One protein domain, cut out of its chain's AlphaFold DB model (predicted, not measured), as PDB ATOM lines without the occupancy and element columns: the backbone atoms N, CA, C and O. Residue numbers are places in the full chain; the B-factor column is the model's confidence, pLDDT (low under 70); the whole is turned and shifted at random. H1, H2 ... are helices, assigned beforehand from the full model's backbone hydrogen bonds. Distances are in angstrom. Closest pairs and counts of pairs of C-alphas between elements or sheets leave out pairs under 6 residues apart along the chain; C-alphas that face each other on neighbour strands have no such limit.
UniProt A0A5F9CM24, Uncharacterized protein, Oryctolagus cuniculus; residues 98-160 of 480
ATOM      1  N   LEU A  98     -16.261 -15.702  -4.273       41.81
ATOM      2  CA  LEU A  98     -16.656 -15.704  -2.860       41.81
ATOM      3  C   LEU A  98     -17.491 -14.471  -2.455       41.81
ATOM      4  O   LEU A  98     -17.793 -14.307  -1.278       41.81
ATOM      5  N   GLY A  99     -17.856 -13.596  -3.400       41.12
ATOM      6  CA  GLY A  99     -18.608 -12.361  -3.126       41.12
ATOM      7  C   GLY A  99     -17.801 -11.246  -2.443       41.12
ATOM      8  O   GLY A  99     -18.350 -10.195  -2.121       41.12
ATOM      9  N   PHE A 100     -16.491 -11.427  -2.252       42.97
ATOM     10  CA  PHE A 100     -15.575 -10.420  -1.715       42.97
ATOM     11  C   PHE A 100     -15.143  -9.442  -2.805       42.97
ATOM     12  O   PHE A 100     -13.999  -9.411  -3.243       42.97
ATOM     13  N   GLY A 101     -16.083  -8.644  -3.275       42.31
ATOM     14  CA  GLY A 101     -15.820  -7.546  -4.185       42.31
ATOM     15  C   GLY A 101     -17.144  -6.920  -4.546       42.31
ATOM     16  O   GLY A 101     -17.875  -7.483  -5.360       42.31
ATOM     17  N   ALA A 102     -17.457  -5.778  -3.934       41.25
ATOM     18  CA  ALA A 102     -18.501  -4.924  -4.470       41.25
ATOM     19  C   ALA A 102     -18.079  -4.603  -5.907       41.25
ATOM     20  O   ALA A 102     -17.017  -4.021  -6.134       41.25
ATOM     21  N   ALA A 103     -18.856  -5.067  -6.884       44.88
ATOM     22  CA  ALA A 103     -18.698  -4.557  -8.230       44.88
ATOM     23  C   ALA A 103     -18.911  -3.041  -8.152       44.88
ATOM     24  O   ALA A 103     -19.761  -2.569  -7.395       44.88
ATOM     25  N   GLU A 104     -18.118  -2.272  -8.887       40.81
ATOM     26  CA  GLU A 104     -18.274  -0.822  -8.963       40.81
ATOM     27  C   GLU A 104     -19.752  -0.501  -9.286       40.81
ATOM     28  O   GLU A 104     -20.265  -0.899 -10.333       40.81
ATOM     29  N   GLY A 105     -20.478   0.101  -8.332       52.28
ATOM     30  CA  GLY A 105     -21.921   0.374  -8.431       52.28
ATOM     31  C   GLY A 105     -22.883  -0.552  -7.661       52.28
ATOM     32  O   GLY A 105     -24.091  -0.317  -7.712       52.28
ATOM     33  N   THR A 106     -22.426  -1.572  -6.922       61.34
ATOM     34  CA  THR A 106     -23.302  -2.367  -6.028       61.34
ATOM     35  C   THR A 106     -23.360  -1.794  -4.611       61.34
ATOM     36  O   THR A 106     -22.324  -1.539  -4.003       61.34
ATOM     37  N   SER A 107     -24.572  -1.635  -4.061       85.81
ATOM     38  CA  SER A 107     -24.797  -1.243  -2.657       85.81
ATOM     39  C   SER A 107     -24.108  -2.214  -1.686       85.81
ATOM     40  O   SER A 107     -24.264  -3.430  -1.816       85.81
ATOM     41  N   VAL A 108     -23.403  -1.678  -0.679       89.25
ATOM     42  CA  VAL A 108     -22.740  -2.459   0.387       89.25
ATOM     43  C   VAL A 108     -23.726  -3.389   1.097       89.25
ATOM     44  O   VAL A 108     -23.390  -4.532   1.395       89.25
ATOM     45  N   ASP A 109     -24.971  -2.949   1.297       89.31
ATOM     46  CA  ASP A 109     -26.005  -3.750   1.964       89.31
ATOM     47  C   ASP A 109     -26.435  -4.951   1.117       89.31
ATOM     48  O   ASP A 109     -26.729  -6.028   1.643       89.31
ATOM     49  N   ARG A 110     -26.424  -4.800  -0.213       91.38
ATOM     50  CA  ARG A 110     -26.665  -5.916  -1.129       91.38
ATOM     51  C   ARG A 110     -25.533  -6.935  -1.047       91.38
ATOM     52  O   ARG A 110     -25.818  -8.120  -0.897       91.38
ATOM     53  N   SER A 111     -24.278  -6.487  -1.092       91.81
ATOM     54  CA  SER A 111     -23.115  -7.373  -0.956       91.81
ATOM     55  C   SER A 111     -23.088  -8.075   0.402       91.81
ATOM     56  O   SER A 111     -22.793  -9.265   0.464       91.81
ATOM     57  N   TRP A 112     -23.468  -7.383   1.480       92.56
ATOM     58  CA  TRP A 112     -23.603  -7.970   2.814       92.56
ATOM     59  C   TRP A 112     -24.636  -9.101   2.848       92.56
ATOM     60  O   TRP A 112     -24.349 -10.191   3.344       92.56
ATOM     61  N   LYS A 113     -25.813  -8.878   2.252       92.75
ATOM     62  CA  LYS A 113     -26.863  -9.897   2.141       92.75
ATOM     63  C   LYS A 113     -26.447 -11.072   1.256       92.75
ATOM     64  O   LYS A 113     -26.761 -12.219   1.559       92.75
ATOM     65  N   GLU A 114     -25.774 -10.819   0.139       93.81
ATOM     66  CA  GLU A 114     -25.269 -11.885  -0.735       93.81
ATOM     67  C   GLU A 114     -24.209 -12.726  -0.005       93.81
ATOM     68  O   GLU A 114     -24.297 -13.955  -0.004       93.81
ATOM     69  N   LEU A 115     -23.283 -12.078   0.709       93.06
ATOM     70  CA  LEU A 115     -22.263 -12.741   1.519       93.06
ATOM     71  C   LEU A 115     -22.881 -13.608   2.623       93.06
ATOM     72  O   LEU A 115     -22.508 -14.773   2.753       93.06
ATOM     73  N   SER A 116     -23.840 -13.086   3.397       94.88
ATOM     74  CA  SER A 116     -24.467 -13.842   4.491       94.88
ATOM     75  C   SER A 116     -25.190 -15.099   3.989       94.88
ATOM     76  O   SER A 116     -25.064 -16.168   4.589       94.88
ATOM     77  N   ASN A 117     -25.857 -15.017   2.831       93.94
ATOM     78  CA  ASN A 117     -26.498 -16.162   2.180       93.94
ATOM     79  C   ASN A 117     -25.486 -17.198   1.664       93.94
ATOM     80  O   ASN A 117     -25.688 -18.400   1.837       93.94
ATOM     81  N   VAL A 118     -24.381 -16.755   1.055       94.62
ATOM     82  CA  VAL A 118     -23.322 -17.663   0.584       94.62
ATOM     83  C   VAL A 118     -22.659 -18.378   1.764       94.62
ATOM     84  O   VAL A 118     -22.511 -19.601   1.737       94.62
ATOM     85  N   LEU A 119     -22.310 -17.646   2.826       93.19
ATOM     86  CA  LEU A 119     -21.699 -18.221   4.027       93.19
ATOM     87  C   LEU A 119     -22.646 -19.181   4.755       93.19
ATOM     88  O   LEU A 119     -22.191 -20.218   5.236       93.19
ATOM     89  N   SER A 120     -23.949 -18.883   4.779       93.81
ATOM     90  CA  SER A 120     -24.982 -19.793   5.286       93.81
ATOM     91  C   SER A 120     -24.941 -21.149   4.574       93.81
ATOM     92  O   SER A 120     -24.877 -22.190   5.230       93.81
ATOM     93  N   GLY A 121     -24.873 -21.144   3.238       92.19
ATOM     94  CA  GLY A 121     -24.762 -22.366   2.440       92.19
ATOM     95  C   GLY A 121     -23.432 -23.103   2.628       92.19
ATOM     96  O   GLY A 121     -23.422 -24.327   2.745       92.19
ATOM     97  N   ILE A 122     -22.311 -22.375   2.691       91.81
ATOM     98  CA  ILE A 122     -20.972 -22.967   2.853       91.81
ATOM     99  C   ILE A 122     -20.831 -23.644   4.214       91.81
ATOM    100  O   ILE A 122     -20.347 -24.772   4.276       91.81
ATOM    101  N   PHE A 123     -21.227 -22.968   5.293       92.62
ATOM    102  CA  PHE A 123     -21.020 -23.448   6.658       92.62
ATOM    103  C   PHE A 123     -22.216 -24.201   7.237       92.62
ATOM    104  O   PHE A 123     -22.137 -24.617   8.390       92.62
ATOM    105  N   CYS A 124     -23.289 -24.399   6.465       92.94
ATOM    106  CA  CYS A 124     -24.542 -24.992   6.944       92.94
ATOM    107  C   CYS A 124     -25.049 -24.292   8.219       92.94
ATOM    108  O   CYS A 124     -25.417 -24.942   9.191       92.94
ATOM    109  N   ALA A 125     -24.990 -22.961   8.216       91.88
ATOM    110  CA  ALA A 125     -25.346 -22.099   9.340       91.88
ATOM    111  C   ALA A 125     -26.539 -21.218   8.966       91.88
ATOM    112  O   ALA A 125     -26.738 -20.910   7.790       91.88
ATOM    113  N   SER A 126     -27.282 -20.720   9.945       92.12
ATOM    114  CA  SER A 126     -28.466 -19.883   9.717       92.12
ATOM    115  C   SER A 126     -28.129 -18.402   9.468       92.12
ATOM    116  O   SER A 126     -28.917 -17.503   9.762       92.12
ATOM    117  N   LEU A 127     -26.945 -18.117   8.908       93.31
ATOM    118  CA  LEU A 127     -26.462 -16.754   8.633       93.31
ATOM    119  C   LEU A 127     -27.341 -15.991   7.630       93.31
ATOM    120  O   LEU A 127     -27.290 -14.767   7.577       93.31
ATOM    121  N   ASN A 128     -28.185 -16.686   6.871       92.75
ATOM    122  CA  ASN A 128     -29.193 -16.095   5.994       92.75
ATOM    123  C   ASN A 128     -30.276 -15.299   6.755       92.75
ATOM    124  O   ASN A 128     -30.994 -14.523   6.128       92.75
ATOM    125  N   PHE A 129     -30.392 -15.460   8.081       92.81
ATOM    126  CA  PHE A 129     -31.220 -14.601   8.941       92.81
ATOM    127  C   PHE A 129     -30.546 -13.271   9.320       92.81
ATOM    128  O   PHE A 129     -31.125 -12.478  10.061       92.81
ATOM    129  N   ILE A 130     -29.324 -13.009   8.846       95.00
ATOM    130  CA  ILE A 130     -28.712 -11.685   8.953       95.00
ATOM    131  C   ILE A 130     -29.377 -10.750   7.939       95.00
ATOM    132  O   ILE A 130     -29.328 -10.980   6.728       95.00
ATOM    133  N   ASP A 131     -29.966  -9.674   8.448       92.88
ATOM    134  CA  ASP A 131     -30.623  -8.621   7.685       92.88
ATOM    135  C   ASP A 131     -30.390  -7.251   8.344       92.88
ATOM    136  O   ASP A 131     -29.547  -7.100   9.228       92.88
ATOM    137  N   SER A 132     -31.101  -6.208   7.909       92.50
ATOM    138  CA  SER A 132     -30.925  -4.873   8.490       92.50
ATOM    139  C   SER A 132     -31.330  -4.806   9.970       92.50
ATOM    140  O   SER A 132     -30.782  -4.000  10.714       92.50
ATOM    141  N   THR A 133     -32.237  -5.671  10.435       92.69
ATOM    142  CA  THR A 133     -32.798  -5.618  11.796       92.69
ATOM    143  C   THR A 133     -31.823  -6.076  12.879       92.69
ATOM    144  O   THR A 133     -32.029  -5.775  14.057       92.69
ATOM    145  N   ASN A 134     -30.756  -6.773  12.485       93.88
ATOM    146  CA  ASN A 134     -29.694  -7.265  13.359       93.88
ATOM    147  C   ASN A 134     -28.282  -6.881  12.885       93.88
ATOM    148  O   ASN A 134     -27.307  -7.369  13.459       93.88
ATOM    149  N   THR A 135     -28.172  -6.000  11.887       95.50
ATOM    150  CA  THR A 135     -26.901  -5.474  11.379       95.50
ATOM    151  C   THR A 135     -26.708  -4.025  11.820       95.50
ATOM    152  O   THR A 135     -27.633  -3.219  11.771       95.50
ATOM    153  N   VAL A 136     -25.485  -3.682  12.219       95.25
ATOM    154  CA  VAL A 136     -25.037  -2.317  12.515       95.25
ATOM    155  C   VAL A 136     -23.763  -1.988  11.743       95.25
ATOM    156  O   VAL A 136     -23.045  -2.884  11.284       95.25
ATOM    157  N   THR A 137     -23.455  -0.696  11.677       94.62
ATOM    158  CA  THR A 137     -22.194  -0.159  11.158       94.62
ATOM    159  C   THR A 137     -21.462   0.536  12.309       94.62
ATOM    160  O   THR A 137     -21.740   1.704  12.577       94.62
ATOM    161  N   PRO A 138     -20.587  -0.172  13.047       93.62
ATOM    162  CA  PRO A 138     -19.816   0.430  14.129       93.62
ATOM    163  C   PRO A 138     -18.910   1.554  13.618       93.62
ATOM    164  O   PRO A 138     -18.336   1.453  12.535       93.62
ATOM    165  N   THR A 139     -18.766   2.609  14.412       90.69
ATOM    166  CA  THR A 139     -18.019   3.825  14.044       90.69
ATOM    167  C   THR A 139     -16.659   3.924  14.721       90.69
ATOM    168  O   THR A 139     -15.786   4.640  14.247       90.69
ATOM    169  N   ALA A 140     -16.471   3.216  15.834       89.00
ATOM    170  CA  ALA A 140     -15.212   3.190  16.574       89.00
ATOM    171  C   ALA A 140     -14.688   1.760  16.764       89.00
ATOM    172  O   ALA A 140     -13.479   1.536  16.875       89.00
ATOM    173  N   SER A 141     -15.599   0.792  16.835       87.19
ATOM    174  CA  SER A 141     -15.295  -0.607  17.106       87.19
ATOM    175  C   SER A 141     -14.835  -1.320  15.848       87.19
ATOM    176  O   SER A 141     -15.396  -1.128  14.775       87.19
ATOM    177  N   PHE A 142     -13.855  -2.206  16.031       86.69
ATOM    178  CA  PHE A 142     -13.157  -2.944  14.979       86.69
ATOM    179  C   PHE A 142     -12.312  -2.054  14.060       86.69
ATOM    180  O   PHE A 142     -12.739  -1.028  13.546       86.69
ATOM    181  N   LYS A 143     -11.075  -2.492  13.832       77.94
ATOM    182  CA  LYS A 143     -10.213  -1.946  12.785       77.94
ATOM    183  C   LYS A 143     -10.123  -2.968  11.658       77.94
ATOM    184  O   LYS A 143     -10.190  -4.168  11.949       77.94
ATOM    185  N   PRO A 144      -9.968  -2.526  10.402       75.12
ATOM    186  CA  PRO A 144      -9.726  -3.447   9.307       75.12
ATOM    187  C   PRO A 144      -8.499  -4.314   9.615       75.12
ATOM    188  O   PRO A 144      -7.486  -3.840  10.130       75.12
ATOM    189  N   LEU A 145      -8.612  -5.611   9.334       75.50
ATOM    190  CA  LEU A 145      -7.517  -6.563   9.492       75.50
ATOM    191  C   LEU A 145      -6.829  -6.767   8.136       75.50
ATOM    192  O   LEU A 145      -7.504  -6.972   7.129       75.50
ATOM    193  N   GLY A 146      -5.495  -6.784   8.120       77.50
ATOM    194  CA  GLY A 146      -4.708  -7.014   6.903       77.50
ATOM    195  C   GLY A 146      -4.373  -5.730   6.136       77.50
ATOM    196  O   GLY A 146      -4.247  -4.668   6.733       77.50
ATOM    197  N   LEU A 147      -4.228  -5.828   4.809       75.81
ATOM    198  CA  LEU A 147      -3.797  -4.731   3.914       75.81
ATOM    199  C   LEU A 147      -4.848  -3.653   3.611       75.81
ATOM    200  O   LEU A 147      -4.719  -2.906   2.641       75.81
ATOM    201  N   ALA A 148      -5.912  -3.582   4.400       68.69
ATOM    202  CA  ALA A 148      -6.926  -2.560   4.222       68.69
ATOM    203  C   ALA A 148      -6.436  -1.246   4.857       68.69
ATOM    204  O   ALA A 148      -6.435  -1.088   6.074       68.69
ATOM    205  N   ASN A 149      -6.021  -0.312   3.997       59.22
ATOM    206  CA  ASN A 149      -5.662   1.063   4.371       59.22
ATOM    207  C   ASN A 149      -6.887   1.962   4.588       59.22
ATOM    208  O   ASN A 149      -6.731   3.141   4.901       59.22
ATOM    209  N   ASP A 150      -8.087   1.431   4.368       62.00
ATOM    210  CA  ASP A 150      -9.309   2.208   4.433       62.00
ATOM    211  C   ASP A 150      -9.805   2.306   5.877       62.00
ATOM    212  O   ASP A 150     -10.144   1.305   6.508       62.00
ATOM    213  N   THR A 151      -9.814   3.524   6.411       65.75
ATOM    214  CA  THR A 151     -10.438   3.842   7.700       65.75
ATOM    215  C   THR A 151     -11.933   4.109   7.560       65.75
ATOM    216  O   THR A 151     -12.574   4.453   8.551       65.75
ATOM    217  N   ASP A 152     -12.496   4.007   6.354       72.69
ATOM    218  CA  ASP A 152     -13.912   4.240   6.143       72.69
ATOM    219  C   ASP A 152     -14.755   3.103   6.733       72.69
ATOM    220  O   ASP A 152     -14.849   1.981   6.223       72.69
ATOM    221  N   HIS A 153     -15.417   3.430   7.839       80.38
ATOM    222  CA  HIS A 153     -16.375   2.565   8.509       80.38
ATOM    223  C   HIS A 153     -17.613   2.282   7.644       80.38
ATOM    224  O   HIS A 153     -18.366   1.363   7.956       80.38
ATOM    225  N   TYR A 154     -17.817   3.001   6.533       83.75
ATOM    226  CA  TYR A 154     -18.918   2.780   5.597       83.75
ATOM    227  C   TYR A 154     -19.019   1.332   5.099       83.75
ATOM    228  O   TYR A 154     -20.128   0.825   4.908       83.75
ATOM    229  N   PHE A 155     -17.889   0.640   4.934       84.81
ATOM    230  CA  PHE A 155     -17.854  -0.758   4.490       84.81
ATOM    231  C   PHE A 155     -17.986  -1.775   5.631       84.81
ATOM    232  O   PHE A 155     -18.179  -2.965   5.376       84.81
ATOM    233  N   LEU A 156     -17.900  -1.333   6.888       89.25
ATOM    234  CA  LEU A 156     -17.980  -2.215   8.042       89.25
ATOM    235  C   LEU A 156     -19.431  -2.644   8.280       89.25
ATOM    236  O   LEU A 156     -20.356  -1.832   8.306       89.25
ATOM    237  N   ARG A 157     -19.637  -3.943   8.477       93.06
ATOM    238  CA  ARG A 157     -20.913  -4.510   8.911       93.06
ATOM    239  C   ARG A 157     -20.649  -5.463  10.065       93.06
ATOM    240  O   ARG A 157     -19.749  -6.297   9.993       93.06
ATOM    241  N   TYR A 158     -21.432  -5.328  11.124       94.88
ATOM    242  CA  TYR A 158     -21.426  -6.236  12.261       94.88
ATOM    243  C   TYR A 158     -22.854  -6.700  12.523       94.88
ATOM    244  O   TYR A 158     -23.761  -5.879  12.632       94.88
ATOM    245  N   ALA A 159     -23.055  -8.010  12.618       95.25
ATOM    246  CA  ALA A 159     -24.349  -8.592  12.929       95.25
ATOM    247  C   ALA A 159     -24.191  -9.754  13.898       95.25
ATOM    248  O   ALA A 159     -23.144 -10.405  13.947       95.25
ATOM    249  N   VAL A 160     -25.251 -10.023  14.657       93.06
ATOM    250  CA  VAL A 160     -25.272 -11.109  15.636       93.06
ATOM    251  C   VAL A 160     -26.582 -11.872  15.550       93.06
ATOM    252  O   VAL A 160     -27.658 -11.279  15.504       93.06
TER     253      VAL A 160
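AT A GLANCE: This is residues 98 to 160 of the 480 residues of an uncharacterized protein of Oryctolagus cuniculus (UniProt A0A5F9CM24). Little regular structure is here: one helix, H1, with the short H2 packed on part of it, and a long unnamed stretch, residues 130 to 160, that loops away and folds back, residues 145 to 150 sticking out. The printed part has 63 residues, with two named helices, H1 then H2, and no named strand; the class is all helix, with 20 residues in named elements. It is compact, with a radius of gyration of the C-alphas of 12.2 A and spans of 32 by 24 by 22 A.

HOW THE PARTS SIT: Start at H1, residues 108 to 123, where every O i to N i+4 pair is within hydrogen-bond range. H2, residues 126 to 129, is too short for such a pair; its one O i to N i+3 pair is within range. H1, with residues 113 to 120 alone, touches H2; their closest C-alphas, of Asn 117 and Asn 128, are 4.7 A apart. Farther along, residues 135 to 136 pair antiparallel with residues 158 to 159.

IN THESE COORDINATES: Find C-alpha 108 at (-22.740, -2.459, 0.387); H1 runs 22.0 A to C-alpha 123. After a tight link, H2 ends at C-alpha 129, (-31.220, -14.601, 8.941).

THE WHOLE: The farthest C-alphas, of Cys 124 and Asn 149, are 32.3 A apart. The printed part has no cut; pLDDT is under 70 in residues 98 to 106 and 148 to 151.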